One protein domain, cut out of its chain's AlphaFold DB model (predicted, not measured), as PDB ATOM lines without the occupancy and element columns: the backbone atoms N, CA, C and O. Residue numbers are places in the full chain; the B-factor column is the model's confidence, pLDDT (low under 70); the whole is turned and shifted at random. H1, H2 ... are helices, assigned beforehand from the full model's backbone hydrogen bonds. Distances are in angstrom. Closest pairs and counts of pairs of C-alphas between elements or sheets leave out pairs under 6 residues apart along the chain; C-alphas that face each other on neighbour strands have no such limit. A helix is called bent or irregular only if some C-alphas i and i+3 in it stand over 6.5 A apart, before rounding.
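This is residues 25 to 194 of the 422 residues of an uncharacterized protein of Limnoglobus roseus (UniProt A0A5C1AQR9). H3, H4 and H5a, the first arm of the bent helix H5, lie side by side in a row, alternating in direction, and the long helix H2 crosses one face of this row slantwise, packed mainly on H4. The second arm, H5b, turns away from the row at 52 degrees to H5a and meets the beginning of H2, and the short helix H1 lies across H5b there. The 170 printed residues, with five named helices in the order H1, H2, H3, H4, H5 and no named strand, are of the class all helix. The whole is loose, with a radius of gyration of the C-alphas of 20.2 A and spans of 67 by 47 by 29 A.

Begin with H1, residues 25 to 36; its residues 31 to 35 touch H2, residues 46 to 76, where the closest C-alphas, of Asp 34 and Tyr 48, are 5.9 A apart. H2 is the hub, touching four other helices. Next comes H3, residues 85 to 116, a helical hairpin with H2 at a steep tilt of 43 degrees; their closest C-alphas, of Thr 65 and Gly 90, are 5.3 A apart. H4, residues 134 to 160, touches H3 at a shallow tilt of 16 degrees, opposite ways, closest at the C-alphas of Gly 90 and Ile 152, 5.5 A. H2, H3 and H4 form an up and down bundle, each running against the one before it. H2 and H4 touch at a steep tilt of 44 degrees, with the C-alphas of Phe 62 and Gly 151 closest at 4.1 A. H5, residues 162 to 193, was assigned as one helix by its hydrogen bonds, but it is bent: C-alphas 175 and 178 are 6.6 A apart. Its arm H5a, residues 162 to 175, forms a hairpin with H4 at a shallow tilt of 22 degrees; the C-alphas of Ala 158 and Gly 165 are closest, at 3.8 A. Its arm H5b, residues 178 to 193, touches H1 about perpendicular, at 81 degrees, with the C-alphas of Val 27 and Arg 185 closest at 6.2 A. H5b also touches H2, closest at the C-alphas of Ser 47 and Lys 187, 5.4 A. H3 and H5a are apart. Every O i to N i+4 pair is within hydrogen-bond range in H1, H3, H5a and H5b; in H2 it is 26 of 27 and in H4 22 of 23.

Find C-alpha 25 at (6.266, -48.300, -13.409), where H1 begins; H1 is 16.2 A long. H2 starts at C-alpha 46 and runs 44.7 A to C-alpha 76 at (18.419, 0.417, -15.142). From there look on to H3, 46.7 A, and H4, 38.9 A. H5a measures 20.1 A and H5b 22.9 A, ending at C-alpha 193 at (22.127, -54.443, -5.034).

The two C-alphas farthest apart, of Pro 79 and Gly 126, are 66.6 A from each other. The printed part has no cut. The link from H3 to H4, residues 117 to 133, is long, and the link from H4 to H5 is tight. Mean pLDDT of the printed part is 93.6; look for values under 70 at residues 39 to 40.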
ATOM      1  N   LEU A  25       7.232 -48.225 -14.510       90.88
ATOM      2  CA  LEU A  25       6.266 -48.300 -13.409       90.88
ATOM      3  C   LEU A  25       6.936 -48.603 -12.067       90.88
ATOM      4  O   LEU A  25       6.577 -48.005 -11.059       90.88
ATOM      5  N   THR A  26       7.925 -49.499 -12.042       89.38
ATOM      6  CA  THR A  26       8.696 -49.798 -10.827       89.38
ATOM      7  C   THR A  26       9.470 -48.572 -10.360       89.38
ATOM      8  O   THR A  26       9.448 -48.259  -9.176       89.38
ATOM      9  N   VAL A  27      10.103 -47.847 -11.290       92.69
ATOM     10  CA  VAL A  27      10.819 -46.600 -10.992       92.69
ATOM     11  C   VAL A  27       9.866 -45.548 -10.426       92.69
ATOM     12  O   VAL A  27      10.157 -44.974  -9.383       92.69
ATOM     13  N   ALA A  28       8.710 -45.336 -11.057       92.06
ATOM     14  CA  ALA A  28       7.714 -44.373 -10.592       92.06
ATOM     15  C   ALA A  28       7.165 -44.726  -9.199       92.06
ATOM     16  O   ALA A  28       7.080 -43.859  -8.333       92.06
ATOM     17  N   ARG A  29       6.848 -46.004  -8.950       89.00
ATOM     18  CA  ARG A  29       6.399 -46.476  -7.628       89.00
ATOM     19  C   ARG A  29       7.471 -46.287  -6.561       89.00
ATOM     20  O   ARG A  29       7.154 -45.860  -5.457       89.00
ATOM     21  N   GLN A  30       8.723 -46.596  -6.888       89.19
ATOM     22  CA  GLN A  30       9.836 -46.423  -5.962       89.19
ATOM     23  C   GLN A  30      10.060 -44.942  -5.640       89.19
ATOM     24  O   GLN A  30      10.162 -44.607  -4.468       89.19
ATOM     25  N   LEU A  31      10.037 -44.055  -6.641       90.75
ATOM     26  CA  LEU A  31      10.100 -42.606  -6.422       90.75
ATOM     27  C   LEU A  31       8.955 -42.106  -5.543       90.75
ATOM     28  O   LEU A  31       9.197 -41.355  -4.609       90.75
ATOM     29  N   TYR A  32       7.725 -42.554  -5.802       90.56
ATOM     30  CA  TYR A  32       6.578 -42.193  -4.973       90.56
ATOM     31  C   TYR A  32       6.780 -42.618  -3.511       90.56
ATOM     32  O   TYR A  32       6.603 -41.806  -2.605       90.56
ATOM     33  N   LYS A  33       7.218 -43.863  -3.277       87.00
ATOM     34  CA  LYS A  33       7.568 -44.342  -1.930       87.00
ATOM     35  C   LYS A  33       8.694 -43.509  -1.311       87.00
ATOM     36  O   LYS A  33       8.613 -43.175  -0.140       87.00
ATOM     37  N   ASP A  34       9.722 -43.164  -2.078       88.25
ATOM     38  CA  ASP A  34      10.867 -42.392  -1.590       88.25
ATOM     39  C   ASP A  34      10.524 -40.931  -1.264       88.25
ATOM     40  O   ASP A  34      11.124 -40.370  -0.355       88.25
ATOM     41  N   TRP A  35       9.580 -40.314  -1.980       88.69
ATOM     42  CA  TRP A  35       9.165 -38.924  -1.748       88.69
ATOM     43  C   TRP A  35       8.097 -38.778  -0.666       88.69
ATOM     44  O   TRP A  35       8.112 -37.790   0.059       88.69
ATOM     45  N   PHE A  36       7.157 -39.722  -0.584       87.25
ATOM     46  CA  PHE A  36       5.962 -39.578   0.258       87.25
ATOM     47  C   PHE A  36       5.825 -40.655   1.330       87.25
ATOM     48  O   PHE A  36       5.063 -40.482   2.274       87.25
ATOM     49  N   GLY A  37       6.511 -41.786   1.172       80.00
ATOM     50  CA  GLY A  37       6.432 -42.909   2.103       80.00
ATOM     51  C   GLY A  37       7.470 -42.861   3.220       80.00
ATOM     52  O   GLY A  37       7.365 -43.657   4.148       80.00
ATOM     53  N   LYS A  38       8.460 -41.966   3.130       74.81
ATOM     54  CA  LYS A  38       9.569 -41.860   4.084       74.81
ATOM     55  C   LYS A  38       9.458 -40.580   4.877       74.81
ATOM     56  O   LYS A  38       9.339 -39.502   4.301       74.81
ATOM     57  N   ASP A  39       9.506 -40.722   6.192       64.00
ATOM     58  CA  ASP A  39       9.506 -39.601   7.124       64.00
ATOM     59  C   ASP A  39      10.948 -39.182   7.475       64.00
ATOM     60  O   ASP A  39      11.907 -39.900   7.181       64.00
ATOM     61  N   VAL A  40      11.116 -38.045   8.153       68.62
ATOM     62  CA  VAL A  40      12.415 -37.454   8.552       68.62
ATOM     63  C   VAL A  40      13.321 -38.372   9.387       68.62
ATOM     64  O   VAL A  40      14.497 -38.065   9.569       68.62
ATOM     65  N   GLN A  41      12.799 -39.482   9.912       73.38
ATOM     66  CA  GLN A  41      13.560 -40.446  10.713       73.38
ATOM     67  C   GLN A  41      14.239 -41.542   9.879       73.38
ATOM     68  O   GLN A  41      15.126 -42.231  10.386       73.38
ATOM     69  N   GLU A  42      13.847 -41.727   8.618       78.00
ATOM     70  CA  GLU A  42      14.449 -42.734   7.748       78.00
ATOM     71  C   GLU A  42      15.655 -42.172   6.991       78.00
ATOM     72  O   GLU A  42      15.714 -40.997   6.627       78.00
ATOM     73  N   THR A  43      16.652 -43.021   6.731       78.81
ATOM     74  CA  THR A  43      17.815 -42.603   5.938       78.81
ATOM     75  C   THR A  43      17.368 -42.286   4.508       78.81
ATOM     76  O   THR A  43      16.728 -43.137   3.878       78.81
ATOM     77  N   PRO A  44      17.727 -41.112   3.954       85.25
ATOM     78  CA  PRO A  44      17.322 -40.750   2.608       85.25
ATOM     79  C   PRO A  44      17.891 -41.748   1.600       85.25
ATOM     80  O   PRO A  44      19.053 -42.161   1.659       85.25
ATOM     81  N   THR A  45      17.055 -42.153   0.654       88.44
ATOM     82  CA  THR A  45      17.453 -43.067  -0.410       88.44
ATOM     83  C   THR A  45      18.324 -42.397  -1.454       88.44
ATOM     84  O   THR A  45      18.284 -41.191  -1.647       88.44
ATOM     85  N   VAL A  46      19.103 -43.188  -2.192       90.88
ATOM     86  CA  VAL A  46      19.970 -42.669  -3.258       90.88
ATOM     87  C   VAL A  46      19.141 -42.042  -4.389       90.88
ATOM     88  O   VAL A  46      19.544 -41.028  -4.952       90.88
ATOM     89  N   SER A  47      17.975 -42.612  -4.700       91.69
ATOM     90  CA  SER A  47      16.960 -42.034  -5.596       91.69
ATOM     91  C   SER A  47      16.429 -40.687  -5.091       91.69
ATOM     92  O   SER A  47      16.348 -39.737  -5.874       91.69
ATOM     93  N   TYR A  48      16.119 -40.580  -3.794       92.12
ATOM     94  CA  TYR A  48      15.700 -39.329  -3.158       92.12
ATOM     95  C   TYR A  48      16.809 -38.275  -3.213       92.12
ATOM     96  O   TYR A  48      16.587 -37.192  -3.744       92.12
ATOM     97  N   VAL A  49      18.016 -38.608  -2.741       93.25
ATOM     98  CA  VAL A  49      19.179 -37.705  -2.736       93.25
ATOM     99  C   VAL A  49      19.477 -37.201  -4.144       93.25
ATOM    100  O   VAL A  49      19.662 -36.006  -4.334       93.25
ATOM    101  N   TRP A  50      19.463 -38.085  -5.146       95.12
ATOM    102  CA  TRP A  50      19.675 -37.681  -6.536       95.12
ATOM    103  C   TRP A  50      18.581 -36.734  -7.045       95.12
ATOM    104  O   TRP A  50      18.883 -35.772  -7.747       95.12
ATOM    105  N   THR A  51      17.319 -36.983  -6.686       94.44
ATOM    106  CA  THR A  51      16.207 -36.105  -7.075       94.44
ATOM    107  C   THR A  51      16.348 -34.732  -6.423       94.44
ATOM    108  O   THR A  51      16.249 -33.717  -7.107       94.44
ATOM    109  N   ALA A  52      16.614 -34.696  -5.115       95.19
ATOM    110  CA  ALA A  52      16.825 -33.463  -4.367       95.19
ATOM    111  C   ALA A  52      17.992 -32.646  -4.945       95.19
ATOM    112  O   ALA A  52      17.868 -31.433  -5.092       95.19
ATOM    113  N   ASP A  53      19.075 -33.311  -5.351       96.44
ATOM    114  CA  ASP A  53      20.212 -32.696  -6.043       96.44
ATOM    115  C   ASP A  53      19.788 -32.010  -7.358       96.44
ATOM    116  O   ASP A  53      20.103 -30.841  -7.582       96.44
ATOM    117  N   GLN A  54      18.964 -32.667  -8.187       96.88
ATOM    118  CA  GLN A  54      18.481 -32.064  -9.439       96.88
ATOM    119  C   GLN A  54      17.523 -30.886  -9.212       96.88
ATOM    120  O   GLN A  54      17.613 -29.877  -9.916       96.88
ATOM    121  N   PHE A  55      16.640 -30.965  -8.213       96.44
ATOM    122  CA  PHE A  55      15.827 -29.814  -7.801       96.44
ATOM    123  C   PHE A  55      16.688 -28.678  -7.244       96.44
ATOM    124  O   PHE A  55      16.364 -27.510  -7.461       96.44
ATOM    125  N   GLY A  56      17.800 -28.993  -6.577       97.81
ATOM    126  CA  GLY A  56      18.810 -28.026  -6.159       97.81
ATOM    127  C   GLY A  56      19.420 -27.291  -7.353       97.81
ATOM    128  O   GLY A  56      19.392 -26.060  -7.384       97.81
ATOM    129  N   HIS A  57      19.880 -28.017  -8.376       98.44
ATOM    130  CA  HIS A  57      20.405 -27.426  -9.616       98.44
ATOM    131  C   HIS A  57      19.367 -26.551 -10.331       98.44
ATOM    132  O   HIS A  57      19.660 -25.407 -10.685       98.44
ATOM    133  N   PHE A  58      18.126 -27.030 -10.467       98.31
ATOM    134  CA  PHE A  58      17.021 -26.218 -10.988       98.31
ATOM    135  C   PHE A  58      16.839 -24.930 -10.173       98.31
ATOM    136  O   PHE A  58      16.803 -23.833 -10.733       98.31
ATOM    137  N   SER A  59      16.766 -25.045  -8.846       98.31
ATOM    138  CA  SER A  59      16.495 -23.919  -7.945       98.31
ATOM    139  C   SER A  59      17.606 -22.879  -7.968       98.31
ATOM    140  O   SER A  59      17.324 -21.683  -7.919       98.31
ATOM    141  N   LEU A  60      18.863 -23.306  -8.078       98.44
ATOM    142  CA  LEU A  60      20.016 -22.422  -8.242       98.44
ATOM    143  C   LEU A  60      19.977 -21.697  -9.594       98.44
ATOM    144  O   LEU A  60      20.188 -20.484  -9.647       98.44
ATOM    145  N   GLY A  61      19.634 -22.403 -10.675       98.44
ATOM    146  CA  GLY A  61      19.400 -21.795 -11.986       98.44
ATOM    147  C   GLY A  61      18.280 -20.751 -11.951       98.44
ATOM    148  O   GLY A  61      18.428 -19.651 -12.477       98.44
ATOM    149  N   PHE A  62      17.176 -21.059 -11.274       98.50
ATOM    150  CA  PHE A  62      16.020 -20.175 -11.153       98.50
ATOM    151  C   PHE A  62      16.310 -18.948 -10.273       98.50
ATOM    152  O   PHE A  62      16.188 -17.802 -10.708       98.50
ATOM    153  N   THR A  63      16.738 -19.180  -9.032       98.50
ATOM    154  CA  THR A  63      16.864 -18.146  -7.993       98.50
ATOM    155  C   THR A  63      17.971 -17.150  -8.313       98.50
ATOM    156  O   THR A  63      17.775 -15.945  -8.163       98.50
ATOM    157  N   ILE A  64      19.126 -17.616  -8.798       98.44
ATOM    158  CA  ILE A  64      20.246 -16.724  -9.132       98.44
ATOM    159  C   ILE A  64      19.916 -15.869 -10.360       98.44
ATOM    160  O   ILE A  64      20.265 -14.690 -10.391       98.44
ATOM    161  N   THR A  65      19.167 -16.399 -11.335       98.56
ATOM    162  CA  THR A  65      18.678 -15.594 -12.468       98.56
ATOM    163  C   THR A  65      17.731 -14.487 -12.003       98.56
ATOM    164  O   THR A  65      17.855 -13.350 -12.466       98.56
ATOM    165  N   TYR A  66      16.834 -14.770 -11.051       97.56
ATOM    166  CA  TYR A  66      16.007 -13.733 -10.420       97.56
ATOM    167  C   TYR A  66      16.851 -12.688  -9.693       97.56
ATOM    168  O   TYR A  66      16.633 -11.494  -9.890       97.56
ATOM    169  N   LEU A  67      17.849 -13.118  -8.917       98.25
ATOM    170  CA  LEU A  67      18.755 -12.215  -8.207       98.25
ATOM    171  C   LEU A  67      19.491 -11.275  -9.173       98.25
ATOM    172  O   LEU A  67      19.485 -10.061  -8.973       98.25
ATOM    173  N   PHE A  68      20.073 -11.803 -10.251       98.25
ATOM    174  CA  PHE A  68      20.719 -10.983 -11.284       98.25
ATOM    175  C   PHE A  68      19.736 -10.023 -11.955       98.25
ATOM    176  O   PHE A  68      20.082  -8.873 -12.218       98.25
ATOM    177  N   SER A  69      18.498 -10.458 -12.173       97.19
ATOM    178  CA  SER A  69      17.460  -9.628 -12.788       97.19
ATOM    179  C   SER A  69      16.966  -8.518 -11.860       97.19
ATOM    180  O   SER A  69      16.662  -7.422 -12.329       97.19
ATOM    181  N   TRP A  70      16.925  -8.750 -10.546       96.94
ATOM    182  CA  TRP A  70      16.664  -7.705  -9.551       96.94
ATOM    183  C   TRP A  70      17.782  -6.668  -9.510       96.94
ATOM    184  O   TRP A  70      17.496  -5.474  -9.490       96.94
ATOM    185  N   ILE A  71      19.043  -7.103  -9.580       97.31
ATOM    186  CA  ILE A  71      20.192  -6.192  -9.687       97.31
ATOM    187  C   ILE A  71      20.104  -5.368 -10.982       97.31
ATOM    188  O   ILE A  71      20.303  -4.155 -10.948       97.31
ATOM    189  N   ALA A  72      19.741  -5.988 -12.109       96.62
ATOM    190  CA  ALA A  72      19.544  -5.283 -13.375       96.62
ATOM    191  C   ALA A  72      18.396  -4.260 -13.297       96.62
ATOM    192  O   ALA A  72      18.564  -3.122 -13.730       96.62
ATOM    193  N   ARG A  73      17.255  -4.625 -12.695       96.19
ATOM    194  CA  ARG A  73      16.131  -3.703 -12.440       96.19
ATOM    195  C   ARG A  73      16.544  -2.522 -11.574       96.19
ATOM    196  O   ARG A  73      16.175  -1.394 -11.880       96.19
ATOM    197  N   TRP A  74      17.331  -2.767 -10.530       96.44
ATOM    198  CA  TRP A  74      17.868  -1.704  -9.686       96.44
ATOM    199  C   TRP A  74      18.806  -0.767 -10.462       96.44
ATOM    200  O   TRP A  74      18.712   0.446 -10.307       96.44
ATOM    201  N   TYR A  75      19.661  -1.310 -11.334       96.38
ATOM    202  CA  TYR A  75      20.628  -0.531 -12.111       96.38
ATOM    203  C   TYR A  75      19.991   0.304 -13.236       96.38
ATOM    204  O   TYR A  75      20.334   1.473 -13.398       96.38
ATOM    205  N   PHE A  76      19.072  -0.273 -14.016       95.94
ATOM    206  CA  PHE A  76      18.419   0.417 -15.142       95.94
ATOM    207  C   PHE A  76      17.177   1.228 -14.729       95.94
ATOM    208  O   PHE A  76      16.756   2.119 -15.466       95.94
ATOM    209  N   GLY A  77      16.601   0.932 -13.560       92.56
ATOM    210  CA  GLY A  77      15.311   1.453 -13.112       92.56
ATOM    211  C   GLY A  77      14.127   0.721 -13.758       92.56
ATOM    212  O   GLY A  77      14.134   0.414 -14.947       92.56
ATOM    213  N   ASP A  78      13.082   0.454 -12.976       86.50
ATOM    214  CA  ASP A  78      11.801  -0.081 -13.466       86.50
ATOM    215  C   ASP A  78      10.958   1.085 -14.039       86.50
ATOM    216  O   ASP A  78      10.861   2.113 -13.358       86.50
ATOM    217  N   PRO A  79      10.385   1.023 -15.264       82.94
ATOM    218  CA  PRO A  79      10.296  -0.098 -16.215       82.94
ATOM    219  C   PRO A  79      11.333  -0.072 -17.349       82.94
ATOM    220  O   PRO A  79      11.179  -0.772 -18.347       82.94
ATOM    221  N   ASN A  80      12.401   0.718 -17.225       88.12
ATOM    222  CA  ASN A  80      13.381   0.964 -18.291       88.12
ATOM    223  C   ASN A  80      14.364  -0.194 -18.536       88.12
ATOM    224  O   ASN A  80      15.353  -0.019 -19.252       88.12
ATOM    225  N   VAL A  81      14.129  -1.373 -17.956       92.12
ATOM    226  CA  VAL A  81      14.991  -2.536 -18.170       92.12
ATOM    227  C   VAL A  81      14.908  -2.963 -19.634       92.12
ATOM    228  O   VAL A  81      13.825  -3.314 -20.108       92.12
ATOM    229  N   PRO A  82      16.034  -2.985 -20.367       93.00
ATOM    230  CA  PRO A  82      16.026  -3.453 -21.740       93.00
ATOM    231  C   PRO A  82      15.532  -4.898 -21.812       93.00
ATOM    232  O   PRO A  82      15.963  -5.739 -21.027       93.00
ATOM    233  N   GLY A  83      14.691  -5.215 -22.799       87.88
ATOM    234  CA  GLY A  83      14.122  -6.558 -22.940       87.88
ATOM    235  C   GLY A  83      15.176  -7.670 -22.992       87.88
ATOM    236  O   GLY A  83      14.932  -8.750 -22.485       87.88
ATOM    237  N   TRP A  84      16.379  -7.420 -23.516       95.25
ATOM    238  CA  TRP A  84      17.467  -8.409 -23.552       95.25
ATOM    239  C   TRP A  84      18.126  -8.675 -22.186       95.25
ATOM    240  O   TRP A  84      18.830  -9.676 -22.040       95.25
ATOM    241  N   ALA A  85      17.928  -7.808 -21.187       96.19
ATOM    242  CA  ALA A  85      18.654  -7.863 -19.919       96.19
ATOM    243  C   ALA A  85      18.381  -9.162 -19.146       96.19
ATOM    244  O   ALA A  85      19.319  -9.753 -18.620       96.19
ATOM    245  N   PHE A  86      17.142  -9.665 -19.138       95.62
ATOM    246  CA  PHE A  86      16.817 -10.931 -18.465       95.62
ATOM    247  C   PHE A  86      17.500 -12.131 -19.128       95.62
ATOM    248  O   PHE A  86      18.049 -12.987 -18.435       95.62
ATOM    249  N   ALA A  87      17.562 -12.154 -20.463       96.06
ATOM    250  CA  ALA A  87      18.322 -13.165 -21.191       96.06
ATOM    251  C   ALA A  87      19.828 -13.078 -20.880       96.06
ATOM    252  O   ALA A  87      20.475 -14.108 -20.692       96.06
ATOM    253  N   ALA A  88      20.387 -11.869 -20.756       97.81
ATOM    254  CA  ALA A  88      21.780 -11.679 -20.348       97.81
ATOM    255  C   ALA A  88      22.041 -12.141 -18.904       97.81
ATOM    256  O   ALA A  88      23.053 -12.796 -18.656       97.81
ATOM    257  N   CYS A  89      21.125 -11.880 -17.964       98.12
ATOM    258  CA  CYS A  89      21.191 -12.406 -16.598       98.12
ATOM    259  C   CYS A  89      21.191 -13.941 -16.590       98.12
ATOM    260  O   CYS A  89      22.042 -14.555 -15.945       98.12
ATOM    261  N   GLY A  90      20.291 -14.567 -17.354       98.12
ATOM    262  CA  GLY A  90      20.266 -16.020 -17.518       98.12
ATOM    263  C   GLY A  90      21.563 -16.568 -18.122       98.12
ATOM    264  O   GLY A  90      22.128 -17.533 -17.608       98.12
ATOM    265  N   GLY A  91      22.090 -15.913 -19.161       98.31
ATOM    266  CA  GLY A  91      23.367 -16.269 -19.786       98.31
ATOM    267  C   GLY A  91      24.559 -16.165 -18.830       98.31
ATOM    268  O   GLY A  91      25.398 -17.064 -18.798       98.31
ATOM    269  N   ALA A  92      24.612 -15.115 -18.004       98.38
ATOM    270  CA  ALA A  92      25.649 -14.945 -16.987       98.38
ATOM    271  C   ALA A  92      25.597 -16.051 -15.921       98.38
ATOM    272  O   ALA A  92      26.633 -16.615 -15.566       98.38
ATOM    273  N   ASN A  93      24.395 -16.406 -15.455       98.56
ATOM    274  CA  ASN A  93      24.198 -17.508 -14.511       98.56
ATOM    275  C   ASN A  93      24.641 -18.850 -15.120       98.56
ATOM    276  O   ASN A  93      25.386 -19.603 -14.496       98.56
ATOM    277  N   MET A  94      24.268 -19.124 -16.375       98.56
ATOM    278  CA  MET A  94      24.689 -20.345 -17.067       98.56
ATOM    279  C   MET A  94      26.213 -20.424 -17.211       98.56
ATOM    280  O   MET A  94      26.806 -21.465 -16.934       98.56
ATOM    281  N   LEU A  95      26.862 -19.325 -17.611       98.50
ATOM    282  CA  LEU A  95      28.319 -19.273 -17.747       98.50
ATOM    283  C   LEU A  95      29.019 -19.565 -16.416       98.50
ATOM    284  O   LEU A  95      29.985 -20.328 -16.390       98.50
ATOM    285  N   MET A  96      28.517 -19.005 -15.313       98.31
ATOM    286  CA  MET A  96      29.036 -19.270 -13.970       98.31
ATOM    287  C   MET A  96      29.002 -20.771 -13.640       98.31
ATOM    288  O   MET A  96      30.017 -21.320 -13.206       98.31
ATOM    289  N   TRP A  97      27.879 -21.453 -13.892       98.38
ATOM    290  CA  TRP A  97      27.758 -22.892 -13.629       98.38
ATOM    291  C   TRP A  97      28.606 -23.746 -14.566       98.38
ATOM    292  O   TRP A  97      29.249 -24.680 -14.097       98.38
ATOM    293  N   ILE A  98      28.710 -23.397 -15.853       98.50
ATOM    294  CA  ILE A  98      29.634 -24.071 -16.784       98.50
ATOM    295  C   ILE A  98      31.069 -24.000 -16.253       98.50
ATOM    296  O   ILE A  98      31.760 -25.018 -16.209       98.50
ATOM    297  N   VAL A  99      31.518 -22.818 -15.819       98.19
ATOM    298  CA  VAL A  99      32.863 -22.648 -15.254       98.19
ATOM    299  C   VAL A  99      33.033 -23.507 -14.002       98.19
ATOM    300  O   VAL A  99      34.009 -24.254 -13.919       98.19
ATOM    301  N   LYS A 100      32.087 -23.456 -13.057       97.88
ATOM    302  CA  LYS A 100      32.129 -24.255 -11.822       97.88
ATOM    303  C   LYS A 100      32.191 -25.757 -12.118       97.88
ATOM    304  O   LYS A 100      33.072 -26.427 -11.591       97.88
ATOM    305  N   GLU A 101      31.321 -26.287 -12.973       97.62
ATOM    306  CA  GLU A 101      31.275 -27.725 -13.279       97.62
ATOM    307  C   GLU A 101      32.536 -28.215 -14.015       97.62
ATOM    308  O   GLU A 101      33.047 -29.303 -13.743       97.62
ATOM    309  N   VAL A 102      33.116 -27.393 -14.898       96.81
ATOM    310  CA  VAL A 102      34.415 -27.698 -15.522       96.81
ATOM    311  C   VAL A 102      35.540 -27.714 -14.482       96.81
ATOM    312  O   VAL A 102      36.446 -28.548 -14.571       96.81
ATOM    313  N   LEU A 103      35.509 -26.811 -13.497       97.44
ATOM    314  CA  LEU A 103      36.472 -26.809 -12.392       97.44
ATOM    315  C   LEU A 103      36.312 -28.044 -11.498       97.44
ATOM    316  O   LEU A 103      37.325 -28.636 -11.128       97.44
ATOM    317  N   ASP A 104      35.085 -28.477 -11.213       95.75
ATOM    318  CA  ASP A 104      34.824 -29.705 -10.458       95.75
ATOM    319  C   ASP A 104      35.340 -30.942 -11.203       95.75
ATOM    320  O   ASP A 104      36.067 -31.741 -10.615       95.75
ATOM    321  N   TYR A 105      35.089 -31.062 -12.512       96.12
ATOM    322  CA  TYR A 105      35.664 -32.139 -13.330       96.12
ATOM    323  C   TYR A 105      37.198 -32.152 -13.266       96.12
ATOM    324  O   TYR A 105      37.820 -33.200 -13.069       96.12
ATOM    325  N   LYS A 106      37.831 -30.979 -13.405       96.44
ATOM    326  CA  LYS A 106      39.292 -30.841 -13.299       96.44
ATOM    327  C   LYS A 106      39.801 -31.221 -11.913       96.44
ATOM    328  O   LYS A 106      40.857 -31.842 -11.827       96.44
ATOM    329  N   ARG A 107      39.071 -30.871 -10.849       95.88
ATOM    330  CA  ARG A 107      39.404 -31.249  -9.470       95.88
ATOM    331  C   ARG A 107      39.343 -32.761  -9.289       95.88
ATOM    332  O   ARG A 107      40.293 -33.324  -8.758       95.88
ATOM    333  N   GLU A 108      38.297 -33.424  -9.777       94.00
ATOM    334  CA  GLU A 108      38.194 -34.889  -9.710       94.00
ATOM    335  C   GLU A 108      39.328 -35.573 -10.478       94.00
ATOM    336  O   GLU A 108      39.961 -36.501  -9.972       94.00
ATOM    337  N   TYR A 109      39.665 -35.067 -11.666       95.00
ATOM    338  CA  TYR A 109      40.805 -35.575 -12.425       95.00
ATOM    339  C   TYR A 109      42.143 -35.336 -11.706       95.00
ATOM    340  O   TYR A 109      43.008 -36.210 -11.697       95.00
ATOM    341  N   ALA A 110      42.322 -34.175 -11.072       94.12
ATOM    342  CA  ALA A 110      43.513 -33.871 -10.285       94.12
ATOM    343  C   ALA A 110      43.635 -34.783  -9.053       94.12
ATOM    344  O   ALA A 110      44.721 -35.298  -8.794       94.12
ATOM    345  N   ASN A 111      42.531 -35.041  -8.346       92.38
ATOM    346  CA  ASN A 111      42.480 -35.976  -7.220       92.38
ATOM    347  C   ASN A 111      42.844 -37.397  -7.665       92.38
ATOM    348  O   ASN A 111      43.663 -38.057  -7.024       92.38
ATOM    349  N   TYR A 112      42.292 -37.847  -8.796       93.50
ATOM    350  CA  TYR A 112      42.651 -39.126  -9.402       93.50
ATOM    351  C   TYR A 112      44.151 -39.192  -9.716       93.50
ATOM    352  O   TYR A 112      44.817 -40.138  -9.295       93.50
ATOM    353  N   ARG A 113      44.699 -38.173 -10.396       93.94
ATOM    354  CA  ARG A 113      46.130 -38.104 -10.729       93.94
ATOM    355  C   ARG A 113      47.001 -38.150  -9.483       93.94
ATOM    356  O   ARG A 113      47.913 -38.959  -9.440       93.94
ATOM    357  N   ALA A 114      46.698 -37.349  -8.465       90.94
ATOM    358  CA  ALA A 114      47.466 -37.319  -7.221       90.94
ATOM    359  C   ALA A 114      47.470 -38.672  -6.489       90.94
ATOM    360  O   ALA A 114      48.439 -39.008  -5.814       90.94
ATOM    361  N   ALA A 115      46.396 -39.452  -6.628       89.31
ATOM    362  CA  ALA A 115      46.258 -40.751  -5.984       89.31
ATOM    363  C   ALA A 115      46.898 -41.915  -6.771       89.31
ATOM    364  O   ALA A 115      47.225 -42.936  -6.167       89.31
ATOM    365  N   HIS A 116      47.076 -41.781  -8.092       89.38
ATOM    366  CA  HIS A 116      47.476 -42.893  -8.971       89.38
ATOM    367  C   HIS A 116      48.765 -42.650  -9.758       89.38
ATOM    368  O   HIS A 116      49.425 -43.617 -10.148       89.38
ATOM    369  N   LEU A 117      49.144 -41.392  -9.978       90.88
ATOM    370  CA  LEU A 117      50.294 -40.988 -10.778       90.88
ATOM    371  C   LEU A 117      51.322 -40.238  -9.925       90.88
ATOM    372  O   LEU A 117      50.991 -39.548  -8.963       90.88
ATOM    373  N   ASN A 118      52.593 -40.372 -10.285       90.88
ATOM    374  CA  ASN A 118      53.680 -39.608  -9.685       90.88
ATOM    375  C   ASN A 118      53.824 -38.218 -10.342       90.88
ATOM    376  O   ASN A 118      53.113 -37.873 -11.284       90.88
ATOM    377  N   ALA A 119      54.788 -37.419  -9.870       90.25
ATOM    378  CA  ALA A 119      55.036 -36.068 -10.388       90.25
ATOM    379  C   ALA A 119      55.410 -36.011 -11.887       90.25
ATOM    380  O   ALA A 119      55.308 -34.950 -12.495       90.25
ATOM    381  N   ALA A 120      55.831 -37.134 -12.481       92.25
ATOM    382  CA  ALA A 120      56.143 -37.272 -13.904       92.25
ATOM    383  C   ALA A 120      54.976 -37.873 -14.719       92.25
ATOM    384  O   ALA A 120      55.185 -38.351 -15.836       92.25
ATOM    385  N   ASP A 121      53.767 -37.898 -14.148       89.94
ATOM    386  CA  ASP A 121      52.569 -38.503 -14.738       89.94
ATOM    387  C   ASP A 121      52.701 -39.984 -15.090       89.94
ATOM    388  O   ASP A 121      51.983 -40.509 -15.940       89.94
ATOM    389  N   GLN A 122      53.600 -40.686 -14.404       89.00
ATOM    390  CA  GLN A 122      53.734 -42.130 -14.530       89.00
ATOM    391  C   GLN A 122      52.946 -42.832 -13.420       89.00
ATOM    392  O   GLN A 122      52.900 -42.320 -12.298       89.00
ATOM    393  N   PRO A 123      52.373 -44.018 -13.688       88.69
ATOM    394  CA  PRO A 123      51.758 -44.852 -12.663       88.69
ATOM    395  C   PRO A 123      52.658 -45.028 -11.439       88.69
ATOM    396  O   PRO A 123      53.837 -45.369 -11.565       88.69
ATOM    397  N   ILE A 124      52.107 -44.818 -10.246       85.88
ATOM    398  CA  ILE A 124      52.829 -45.089  -9.001       85.88
ATOM    399  C   ILE A 124      53.059 -46.607  -8.901       85.88
ATOM    400  O   ILE A 124      52.086 -47.372  -8.939       85.88
ATOM    401  N   PRO A 125      54.314 -47.073  -8.746       84.81
ATOM    402  CA  PRO A 125      54.610 -48.496  -8.656       84.81
ATOM    403  C   PRO A 125      53.812 -49.181  -7.543       84.81
ATOM    404  O   PRO A 125      53.850 -48.777  -6.383       84.81
ATOM    405  N   GLY A 126      53.087 -50.237  -7.907       81.62
ATOM    406  CA  GLY A 126      52.271 -51.010  -6.977       81.62
ATOM    407  C   GLY A 126      50.897 -50.418  -6.655       81.62
ATOM    408  O   GLY A 126      50.123 -51.119  -6.022       81.62
ATOM    409  N   VAL A 127      50.534 -49.206  -7.084       84.88
ATOM    410  CA  VAL A 127      49.139 -48.726  -6.984       84.88
ATOM    411  C   VAL A 127      48.302 -49.376  -8.086       84.88
ATOM    412  O   VAL A 127      48.714 -49.378  -9.245       84.88
ATOM    413  N   ALA A 128      47.117 -49.892  -7.749       82.00
ATOM    414  CA  ALA A 128      46.154 -50.369  -8.737       82.00
ATOM    415  C   ALA A 128      45.725 -49.236  -9.682       82.00
ATOM    416  O   ALA A 128      45.178 -48.234  -9.239       82.00
ATOM    417  N   GLN A 129      45.947 -49.399 -10.984       85.06
ATOM    418  CA  GLN A 129      45.672 -48.364 -11.987       85.06
ATOM    419  C   GLN A 129      44.316 -48.569 -12.657       85.06
ATOM    420  O   GLN A 129      44.242 -48.914 -13.836       85.06
ATOM    421  N   PHE A 130      43.229 -48.386 -11.912       90.56
ATOM    422  CA  PHE A 130      41.906 -48.407 -12.528       90.56
ATOM    423  C   PHE A 130      41.671 -47.160 -13.385       90.56
ATOM    424  O   PHE A 130      42.006 -46.063 -12.945       90.56
ATOM    425  N   PRO A 131      41.056 -47.285 -14.573       88.69
ATOM    426  CA  PRO A 131      40.863 -46.147 -15.459       88.69
ATOM    427  C   PRO A 131      39.944 -45.094 -14.829       88.69
ATOM    428  O   PRO A 131      38.877 -45.404 -14.291       88.69
ATOM    429  N   PHE A 132      40.329 -43.823 -14.954       92.00
ATOM    430  CA  PHE A 132      39.455 -42.704 -14.615       92.00
ATOM    431  C   PHE A 132      38.236 -42.692 -15.544       92.00
ATOM    432  O   PHE A 132      38.361 -42.479 -16.752       92.00
ATOM    433  N   ASN A 133      37.039 -42.883 -14.987       90.19
ATOM    434  CA  ASN A 133      35.794 -42.861 -15.754       90.19
ATOM    435  C   ASN A 133      35.321 -41.418 -16.013       90.19
ATOM    436  O   ASN A 133      34.279 -40.975 -15.524       90.19
ATOM    437  N   GLY A 134      36.109 -40.677 -16.795       92.25
ATOM    438  CA  GLY A 134      35.812 -39.290 -17.150       92.25
ATOM    439  C   GLY A 134      34.495 -39.143 -17.910       92.25
ATOM    440  O   GLY A 134      33.798 -38.151 -17.729       92.25
ATOM    441  N   HIS A 135      34.099 -40.154 -18.693       93.25
ATOM    442  CA  HIS A 135      32.836 -40.139 -19.429       93.25
ATOM    443  C   HIS A 135      31.621 -40.029 -18.496       93.25
ATOM    444  O   HIS A 135      30.732 -39.215 -18.733       93.25
ATOM    445  N   GLU A 136      31.569 -40.815 -17.419       91.38
ATOM    446  CA  GLU A 136      30.430 -40.764 -16.499       91.38
ATOM    447  C   GLU A 136      30.395 -39.478 -15.668       91.38
ATOM    448  O   GLU A 136      29.320 -38.917 -15.459       91.38
ATOM    449  N   ILE A 137      31.558 -38.977 -15.242       93.19
ATOM    450  CA  ILE A 137      31.649 -37.689 -14.538       93.19
ATOM    451  C   ILE A 137      31.201 -36.560 -15.470       93.19
ATOM    452  O   ILE A 137      30.418 -35.701 -15.071       93.19
ATOM    453  N   TRP A 138      31.624 -36.592 -16.734       94.94
ATOM    454  CA  TRP A 138      31.190 -35.632 -17.744       94.94
ATOM    455  C   TRP A 138      29.679 -35.696 -17.995       94.94
ATOM    456  O   TRP A 138      29.020 -34.666 -18.109       94.94
ATOM    457  N   TRP A 139      29.098 -36.896 -18.015       95.12
ATOM    458  CA  TRP A 139      27.649 -37.054 -18.133       95.12
ATOM    459  C   TRP A 139      26.892 -36.501 -16.916       95.12
ATOM    460  O   TRP A 139      25.805 -35.937 -17.065       95.12
ATOM    461  N   ASN A 140      27.476 -36.604 -15.719       94.25
ATOM    462  CA  ASN A 140      26.947 -35.960 -14.518       94.25
ATOM    463  C   ASN A 140      26.991 -34.425 -14.636       94.25
ATOM    464  O   ASN A 140      25.983 -33.773 -14.374       94.25
ATOM    465  N   VAL A 141      28.101 -33.864 -15.131       96.56
ATOM    466  CA  VAL A 141      28.242 -32.423 -15.430       96.56
ATOM    467  C   VAL A 141      27.180 -31.958 -16.430       96.56
ATOM    468  O   VAL A 141      26.474 -30.987 -16.172       96.56
ATOM    469  N   ILE A 142      27.009 -32.668 -17.550       96.88
ATOM    470  CA  ILE A 142      25.973 -32.345 -18.546       96.88
ATOM    471  C   ILE A 142      24.585 -32.361 -17.904       96.88
ATOM    472  O   ILE A 142      23.787 -31.459 -18.144       96.88
ATOM    473  N   THR A 143      24.297 -33.367 -17.077       97.00
ATOM    474  CA  THR A 143      23.003 -33.483 -16.394       97.00
ATOM    475  C   THR A 143      22.763 -32.283 -15.479       97.00
ATOM    476  O   THR A 143      21.715 -31.650 -15.591       97.00
ATOM    477  N   ALA A 144      23.739 -31.913 -14.647       97.50
ATOM    478  CA  ALA A 144      23.640 -30.738 -13.785       97.50
ATOM    479  C   ALA A 144      23.378 -29.461 -14.601       97.50
ATOM    480  O   ALA A 144      22.440 -28.720 -14.308       97.50
ATOM    481  N   LEU A 145      24.133 -29.247 -15.687       98.06
ATOM    482  CA  LEU A 145      23.961 -28.105 -16.592       98.06
ATOM    483  C   LEU A 145      22.586 -28.067 -17.263       98.06
ATOM    484  O   LEU A 145      22.027 -26.983 -17.417       98.06
ATOM    485  N   ILE A 146      22.015 -29.219 -17.625       97.69
ATOM    486  CA  ILE A 146      20.634 -29.295 -18.117       97.69
ATOM    487  C   ILE A 146      19.677 -28.772 -17.041       97.69
ATOM    488  O   ILE A 146      18.887 -27.876 -17.332       97.69
ATOM    489  N   TYR A 147      19.765 -29.257 -15.799       98.19
ATOM    490  CA  TYR A 147      18.864 -28.809 -14.730       98.19
ATOM    491  C   TYR A 147      19.063 -27.327 -14.371       98.19
ATOM    492  O   TYR A 147      18.068 -26.606 -14.252       98.19
ATOM    493  N   PHE A 148      20.299 -26.817 -14.323       98.56
ATOM    494  CA  PHE A 148      20.550 -25.373 -14.202       98.56
ATOM    495  C   PHE A 148      19.876 -24.589 -15.335       98.56
ATOM    496  O   PHE A 148      19.150 -23.630 -15.070       98.56
ATOM    497  N   ALA A 149      20.052 -25.020 -16.588       98.31
ATOM    498  CA  ALA A 149      19.451 -24.372 -17.751       98.31
ATOM    499  C   ALA A 149      17.918 -24.365 -17.678       98.31
ATOM    500  O   ALA A 149      17.304 -23.344 -17.979       98.31
ATOM    501  N   THR A 150      17.286 -25.450 -17.221       98.19
ATOM    502  CA  THR A 150      15.822 -25.486 -17.051       98.19
ATOM    503  C   THR A 150      15.322 -24.459 -16.032       98.19
ATOM    504  O   THR A 150      14.335 -23.770 -16.297       98.19
ATOM    505  N   GLY A 151      16.033 -24.279 -14.913       98.44
ATOM    506  CA  GLY A 151      15.734 -23.235 -13.930       98.44
ATOM    507  C   GLY A 151      15.928 -21.828 -14.496       98.44
ATOM    508  O   GLY A 151      15.065 -20.967 -14.332       98.44
ATOM    509  N   ILE A 152      17.025 -21.614 -15.230       98.62
ATOM    510  CA  ILE A 152      17.345 -20.342 -15.893       98.62
ATOM    511  C   ILE A 152      16.268 -19.961 -16.914       98.62
ATOM    512  O   ILE A 152      15.800 -18.823 -16.899       98.62
ATOM    513  N   ILE A 153      15.864 -20.894 -17.780       98.31
ATOM    514  CA  ILE A 153      14.824 -20.675 -18.797       98.31
ATOM    515  C   ILE A 153      13.504 -20.329 -18.113       98.31
ATOM    516  O   ILE A 153      12.891 -19.321 -18.454       98.31
ATOM    517  N   THR A 154      13.105 -21.112 -17.109       98.44
ATOM    518  CA  THR A 154      11.855 -20.893 -16.370       98.44
ATOM    519  C   THR A 154      11.829 -19.509 -15.716       98.44
ATOM    520  O   THR A 154      10.864 -18.770 -15.891       98.44
ATOM    521  N   ALA A 155      12.904 -19.120 -15.022       98.38
ATOM    522  CA  ALA A 155      13.011 -17.801 -14.399       98.38
ATOM    523  C   ALA A 155      13.007 -16.665 -15.429       98.38
ATOM    524  O   ALA A 155      12.312 -15.670 -15.248       98.38
ATOM    525  N   THR A 156      13.755 -16.822 -16.523       97.75
ATOM    526  CA  THR A 156      13.835 -15.813 -17.588       97.75
ATOM    527  C   THR A 156      12.466 -15.580 -18.221       97.75
ATOM    528  O   THR A 156      12.061 -14.434 -18.382       97.75
ATOM    529  N   MET A 157      11.722 -16.648 -18.527       97.88
ATOM    530  CA  MET A 157      10.370 -16.545 -19.087       97.88
ATOM    531  C   MET A 157       9.390 -15.922 -18.092       97.88
ATOM    532  O   MET A 157       8.672 -14.997 -18.458       97.88
ATOM    533  N   ALA A 158       9.436 -16.339 -16.822       97.81
ATOM    534  CA  ALA A 158       8.598 -15.786 -15.757       97.81
ATOM    535  C   ALA A 158       8.828 -14.282 -15.506       97.81
ATOM    536  O   ALA A 158       7.930 -13.591 -15.025       97.81
ATOM    537  N   LEU A 159      10.024 -13.764 -15.816       95.88
ATOM    538  CA  LEU A 159      10.353 -12.340 -15.722       95.88
ATOM    539  C   LEU A 159       9.763 -11.495 -16.862       95.88
ATOM    540  O   LEU A 159       9.585 -10.292 -16.656       95.88
ATOM    541  N   TYR A 160       9.473 -12.095 -18.023       94.62
ATOM    542  CA  TYR A 160       8.727 -11.447 -19.108       94.62
ATOM    543  C   TYR A 160       7.222 -11.532 -18.869       94.62
ATOM    544  O   TYR A 160       6.539 -10.512 -18.898       94.62
ATOM    545  N   ASP A 161       6.725 -12.741 -18.610       95.75
ATOM    546  CA  ASP A 161       5.328 -13.017 -18.297       95.75
ATOM    547  C   ASP A 161       5.251 -14.258 -17.383       95.75
ATOM    548  O   ASP A 161       5.786 -15.318 -17.734       95.75
ATOM    549  N   PRO A 162       4.595 -14.183 -16.210       96.50
ATOM    550  CA  PRO A 162       4.463 -15.326 -15.311       96.50
ATOM    551  C   PRO A 162       3.857 -16.581 -15.961       96.50
ATOM    552  O   PRO A 162       4.261 -17.692 -15.609       96.50
ATOM    553  N   LEU A 163       2.930 -16.435 -16.915       97.62
ATOM    554  CA  LEU A 163       2.334 -17.565 -17.635       97.62
ATOM    555  C   LEU A 163       3.364 -18.263 -18.524       97.62
ATOM    556  O   LEU A 163       3.421 -19.492 -18.520       97.62
ATOM    557  N   TRP A 164       4.243 -17.513 -19.195       97.94
ATOM    558  CA  TRP A 164       5.344 -18.101 -19.970       97.94
ATOM    559  C   TRP A 164       6.305 -18.875 -19.071       97.94
ATOM    560  O   TRP A 164       6.851 -19.897 -19.478       97.94
ATOM    561  N   GLY A 165       6.492 -18.422 -17.828       97.38
ATOM    562  CA  GLY A 165       7.219 -19.168 -16.804       97.38
ATOM    563  C   GLY A 165       6.601 -20.539 -16.520       97.38
ATOM    564  O   GLY A 165       7.312 -21.542 -16.506       97.38
ATOM    565  N   VAL A 166       5.280 -20.603 -16.334       97.56
ATOM    566  CA  VAL A 166       4.554 -21.866 -16.096       97.56
ATOM    567  C   VAL A 166       4.636 -22.793 -17.311       97.56
ATOM    568  O   VAL A 166       4.921 -23.983 -17.159       97.56
ATOM    569  N   GLU A 167       4.433 -22.259 -18.515       98.00
ATOM    570  CA  GLU A 167       4.542 -23.015 -19.769       98.00
ATOM    571  C   GLU A 167       5.956 -23.571 -19.967       98.00
ATOM    572  O   GLU A 167       6.126 -24.761 -20.256       98.00
ATOM    573  N   ALA A 168       6.977 -22.742 -19.733       97.75
ATOM    574  CA  ALA A 168       8.372 -23.148 -19.788       97.75
ATOM    575  C   ALA A 168       8.675 -24.246 -18.764       97.75
ATOM    576  O   ALA A 168       9.268 -25.255 -19.139       97.75
ATOM    577  N   ALA A 169       8.220 -24.100 -17.513       97.06
ATOM    578  CA  ALA A 169       8.388 -25.107 -16.464       97.06
ATOM    579  C   ALA A 169       7.782 -26.461 -16.872       97.06
ATOM    580  O   ALA A 169       8.430 -27.499 -16.730       97.06
ATOM    581  N   GLY A 170       6.564 -26.457 -17.426       97.31
ATOM    582  CA  GLY A 170       5.909 -27.667 -17.924       97.31
ATOM    583  C   GLY A 170       6.683 -28.326 -19.068       97.31
ATOM    584  O   GLY A 170       6.934 -29.532 -19.034       97.31
ATOM    585  N   ALA A 171       7.120 -27.537 -20.053       96.69
ATOM    586  CA  ALA A 171       7.878 -28.035 -21.200       96.69
ATOM    587  C   ALA A 171       9.230 -28.642 -20.786       96.69
ATOM    588  O   ALA A 171       9.554 -29.769 -21.174       96.69
ATOM    589  N   VAL A 172      10.007 -27.939 -19.953       96.06
ATOM    590  CA  VAL A 172      11.318 -28.430 -19.497       96.06
ATOM    591  C   VAL A 172      11.191 -29.621 -18.546       96.06
ATOM    592  O   VAL A 172      12.025 -30.528 -18.593       96.06
ATOM    593  N   PHE A 173      10.133 -29.683 -17.730       94.31
ATOM    594  CA  PHE A 173       9.845 -30.853 -16.901       94.31
ATOM    595  C   PHE A 173       9.668 -32.100 -17.771       94.31
ATOM    596  O   PHE A 173      10.373 -33.086 -17.573       94.31
ATOM    597  N   VAL A 174       8.818 -32.041 -18.803       94.88
ATOM    598  CA  VAL A 174       8.604 -33.173 -19.725       94.88
ATOM    599  C   VAL A 174       9.905 -33.599 -20.408       94.88
ATOM    600  O   VAL A 174      10.192 -34.793 -20.489       94.88
ATOM    601  N   MET A 175      10.726 -32.644 -20.851       92.94
ATOM    602  CA  MET A 175      12.022 -32.941 -21.470       92.94
ATOM    603  C   MET A 175      12.994 -33.649 -20.513       92.94
ATOM    604  O   MET A 175      13.719 -34.557 -20.923       92.94
ATOM    605  N   THR A 176      13.015 -33.260 -19.237       95.31
ATOM    606  CA  THR A 176      13.942 -33.823 -18.240       95.31
ATOM    607  C   THR A 176      13.513 -35.193 -17.711       95.31
ATOM    608  O   THR A 176      14.365 -35.921 -17.197       95.31
ATOM    609  N   LEU A 177      12.259 -35.622 -17.919       93.31
ATOM    610  CA  LEU A 177      11.776 -36.945 -17.492       93.31
ATOM    611  C   LEU A 177      12.610 -38.103 -18.053       93.31
ATOM    612  O   LEU A 177      12.847 -39.077 -17.343       93.31
ATOM    613  N   GLY A 178      13.080 -38.015 -19.301       93.50
ATOM    614  CA  GLY A 178      13.908 -39.065 -19.906       93.50
ATOM    615  C   GLY A 178      15.269 -39.210 -19.219       93.50
ATOM    616  O   GLY A 178      15.689 -40.319 -18.876       93.50
ATOM    617  N   VAL A 179      15.924 -38.076 -18.952       94.62
ATOM    618  CA  VAL A 179      17.198 -38.012 -18.216       94.62
ATOM    619  C   VAL A 179      17.001 -38.492 -16.778       94.62
ATOM    620  O   VAL A 179      17.784 -39.303 -16.279       94.62
ATOM    621  N   GLY A 180      15.918 -38.048 -16.135       95.31
ATOM    622  CA  GLY A 180      15.553 -38.460 -14.786       95.31
ATOM    623  C   GLY A 180      15.281 -39.952 -14.680       95.31
ATOM    624  O   GLY A 180      15.857 -40.615 -13.821       95.31
ATOM    625  N   TYR A 181      14.498 -40.519 -15.597       95.81
ATOM    626  CA  TYR A 181      14.254 -41.958 -15.641       95.81
ATOM    627  C   TYR A 181      15.563 -42.744 -15.744       95.81
ATOM    628  O   TYR A 181      15.769 -43.678 -14.970       95.81
ATOM    629  N   TRP A 182      16.472 -42.355 -16.645       95.06
ATOM    630  CA  TRP A 182      17.751 -43.047 -16.820       95.06
ATOM    631  C   TRP A 182      18.594 -43.056 -15.535       95.06
ATOM    632  O   TRP A 182      19.046 -44.119 -15.099       95.06
ATOM    633  N   TRP A 183      18.761 -41.898 -14.890       95.75
ATOM    634  CA  TRP A 183      19.559 -41.783 -13.668       95.75
ATOM    635  C   TRP A 183      18.906 -42.450 -12.464       95.75
ATOM    636  O   TRP A 183      19.560 -43.232 -11.771       95.75
ATOM    637  N   VAL A 184      17.619 -42.194 -12.221       95.50
ATOM    638  CA  VAL A 184      16.890 -42.795 -11.096       95.50
ATOM    639  C   VAL A 184      16.894 -44.310 -11.223       95.50
ATOM    640  O   VAL A 184      17.139 -45.003 -10.238       95.50
ATOM    641  N   ARG A 185      16.708 -44.851 -12.432       95.56
ATOM    642  CA  ARG A 185      16.775 -46.296 -12.661       95.56
ATOM    643  C   ARG A 185      18.137 -46.869 -12.250       95.56
ATOM    644  O   ARG A 185      18.160 -47.911 -11.595       95.56
ATOM    645  N   ARG A 186      19.255 -46.186 -12.548       94.94
ATOM    646  CA  ARG A 186      20.608 -46.569 -12.080       94.94
ATOM    647  C   ARG A 186      20.736 -46.482 -10.560       94.94
ATOM    648  O   ARG A 186      21.313 -47.378  -9.950       94.94
ATOM    649  N   LYS A 187      20.190 -45.434  -9.930       94.31
ATOM    650  CA  LYS A 187      20.219 -45.278  -8.463       94.31
ATOM    651  C   LYS A 187      19.425 -46.374  -7.760       94.31
ATOM    652  O   LYS A 187      19.940 -46.975  -6.824       94.31
ATOM    653  N   ILE A 188      18.235 -46.700  -8.258       93.56
ATOM    654  CA  ILE A 188      17.430 -47.814  -7.748       93.56
ATOM    655  C   ILE A 188      18.198 -49.122  -7.928       93.56
ATOM    656  O   ILE A 188      18.376 -49.843  -6.961       93.56
ATOM    657  N   THR A 189      18.739 -49.389  -9.119       94.62
ATOM    658  CA  THR A 189      19.577 -50.571  -9.411       94.62
ATOM    659  C   THR A 189      20.727 -50.698  -8.396       94.62
ATOM    660  O   THR A 189      20.900 -51.738  -7.765       94.62
ATOM    661  N   PHE A 190      21.447 -49.612  -8.116       95.31
ATOM    662  CA  PHE A 190      22.474 -49.580  -7.071       95.31
ATOM    663  C   PHE A 190      21.928 -49.922  -5.669       95.31
ATOM    664  O   PHE A 190      22.541 -50.686  -4.926       95.31
ATOM    665  N   GLN A 191      20.753 -49.409  -5.304       92.94
ATOM    666  CA  GLN A 191      20.127 -49.696  -4.011       92.94
ATOM    667  C   GLN A 191      19.610 -51.128  -3.894       92.94
ATOM    668  O   GLN A 191      19.754 -51.729  -2.832       92.94
ATOM    669  N   GLN A 192      19.033 -51.683  -4.962       93.75
ATOM    670  CA  GLN A 192      18.549 -53.065  -4.998       93.75
ATOM    671  C   GLN A 192      19.704 -54.067  -4.886       93.75
ATOM    672  O   GLN A 192      19.513 -55.164  -4.354       93.75
ATOM    673  N   ALA A 193      20.916 -53.671  -5.297       95.31
ATOM    674  CA  ALA A 193      22.127 -54.443  -5.034       95.31
ATOM    675  C   ALA A 193      22.416 -54.568  -3.534       95.31
ATOM    676  O   ALA A 193      23.023 -55.543  -3.091       95.31
ATOM    677  N   GLY A 194      21.956 -53.602  -2.735       94.38
ATOM    678  CA  GLY A 194      22.253 -53.479  -1.313       94.38
ATOM    679  C   GLY A 194      23.739 -53.286  -1.042       94.38
ATOM    680  O   GLY A 194      24.253 -53.826  -0.064       94.38
TER     681      GLY A 194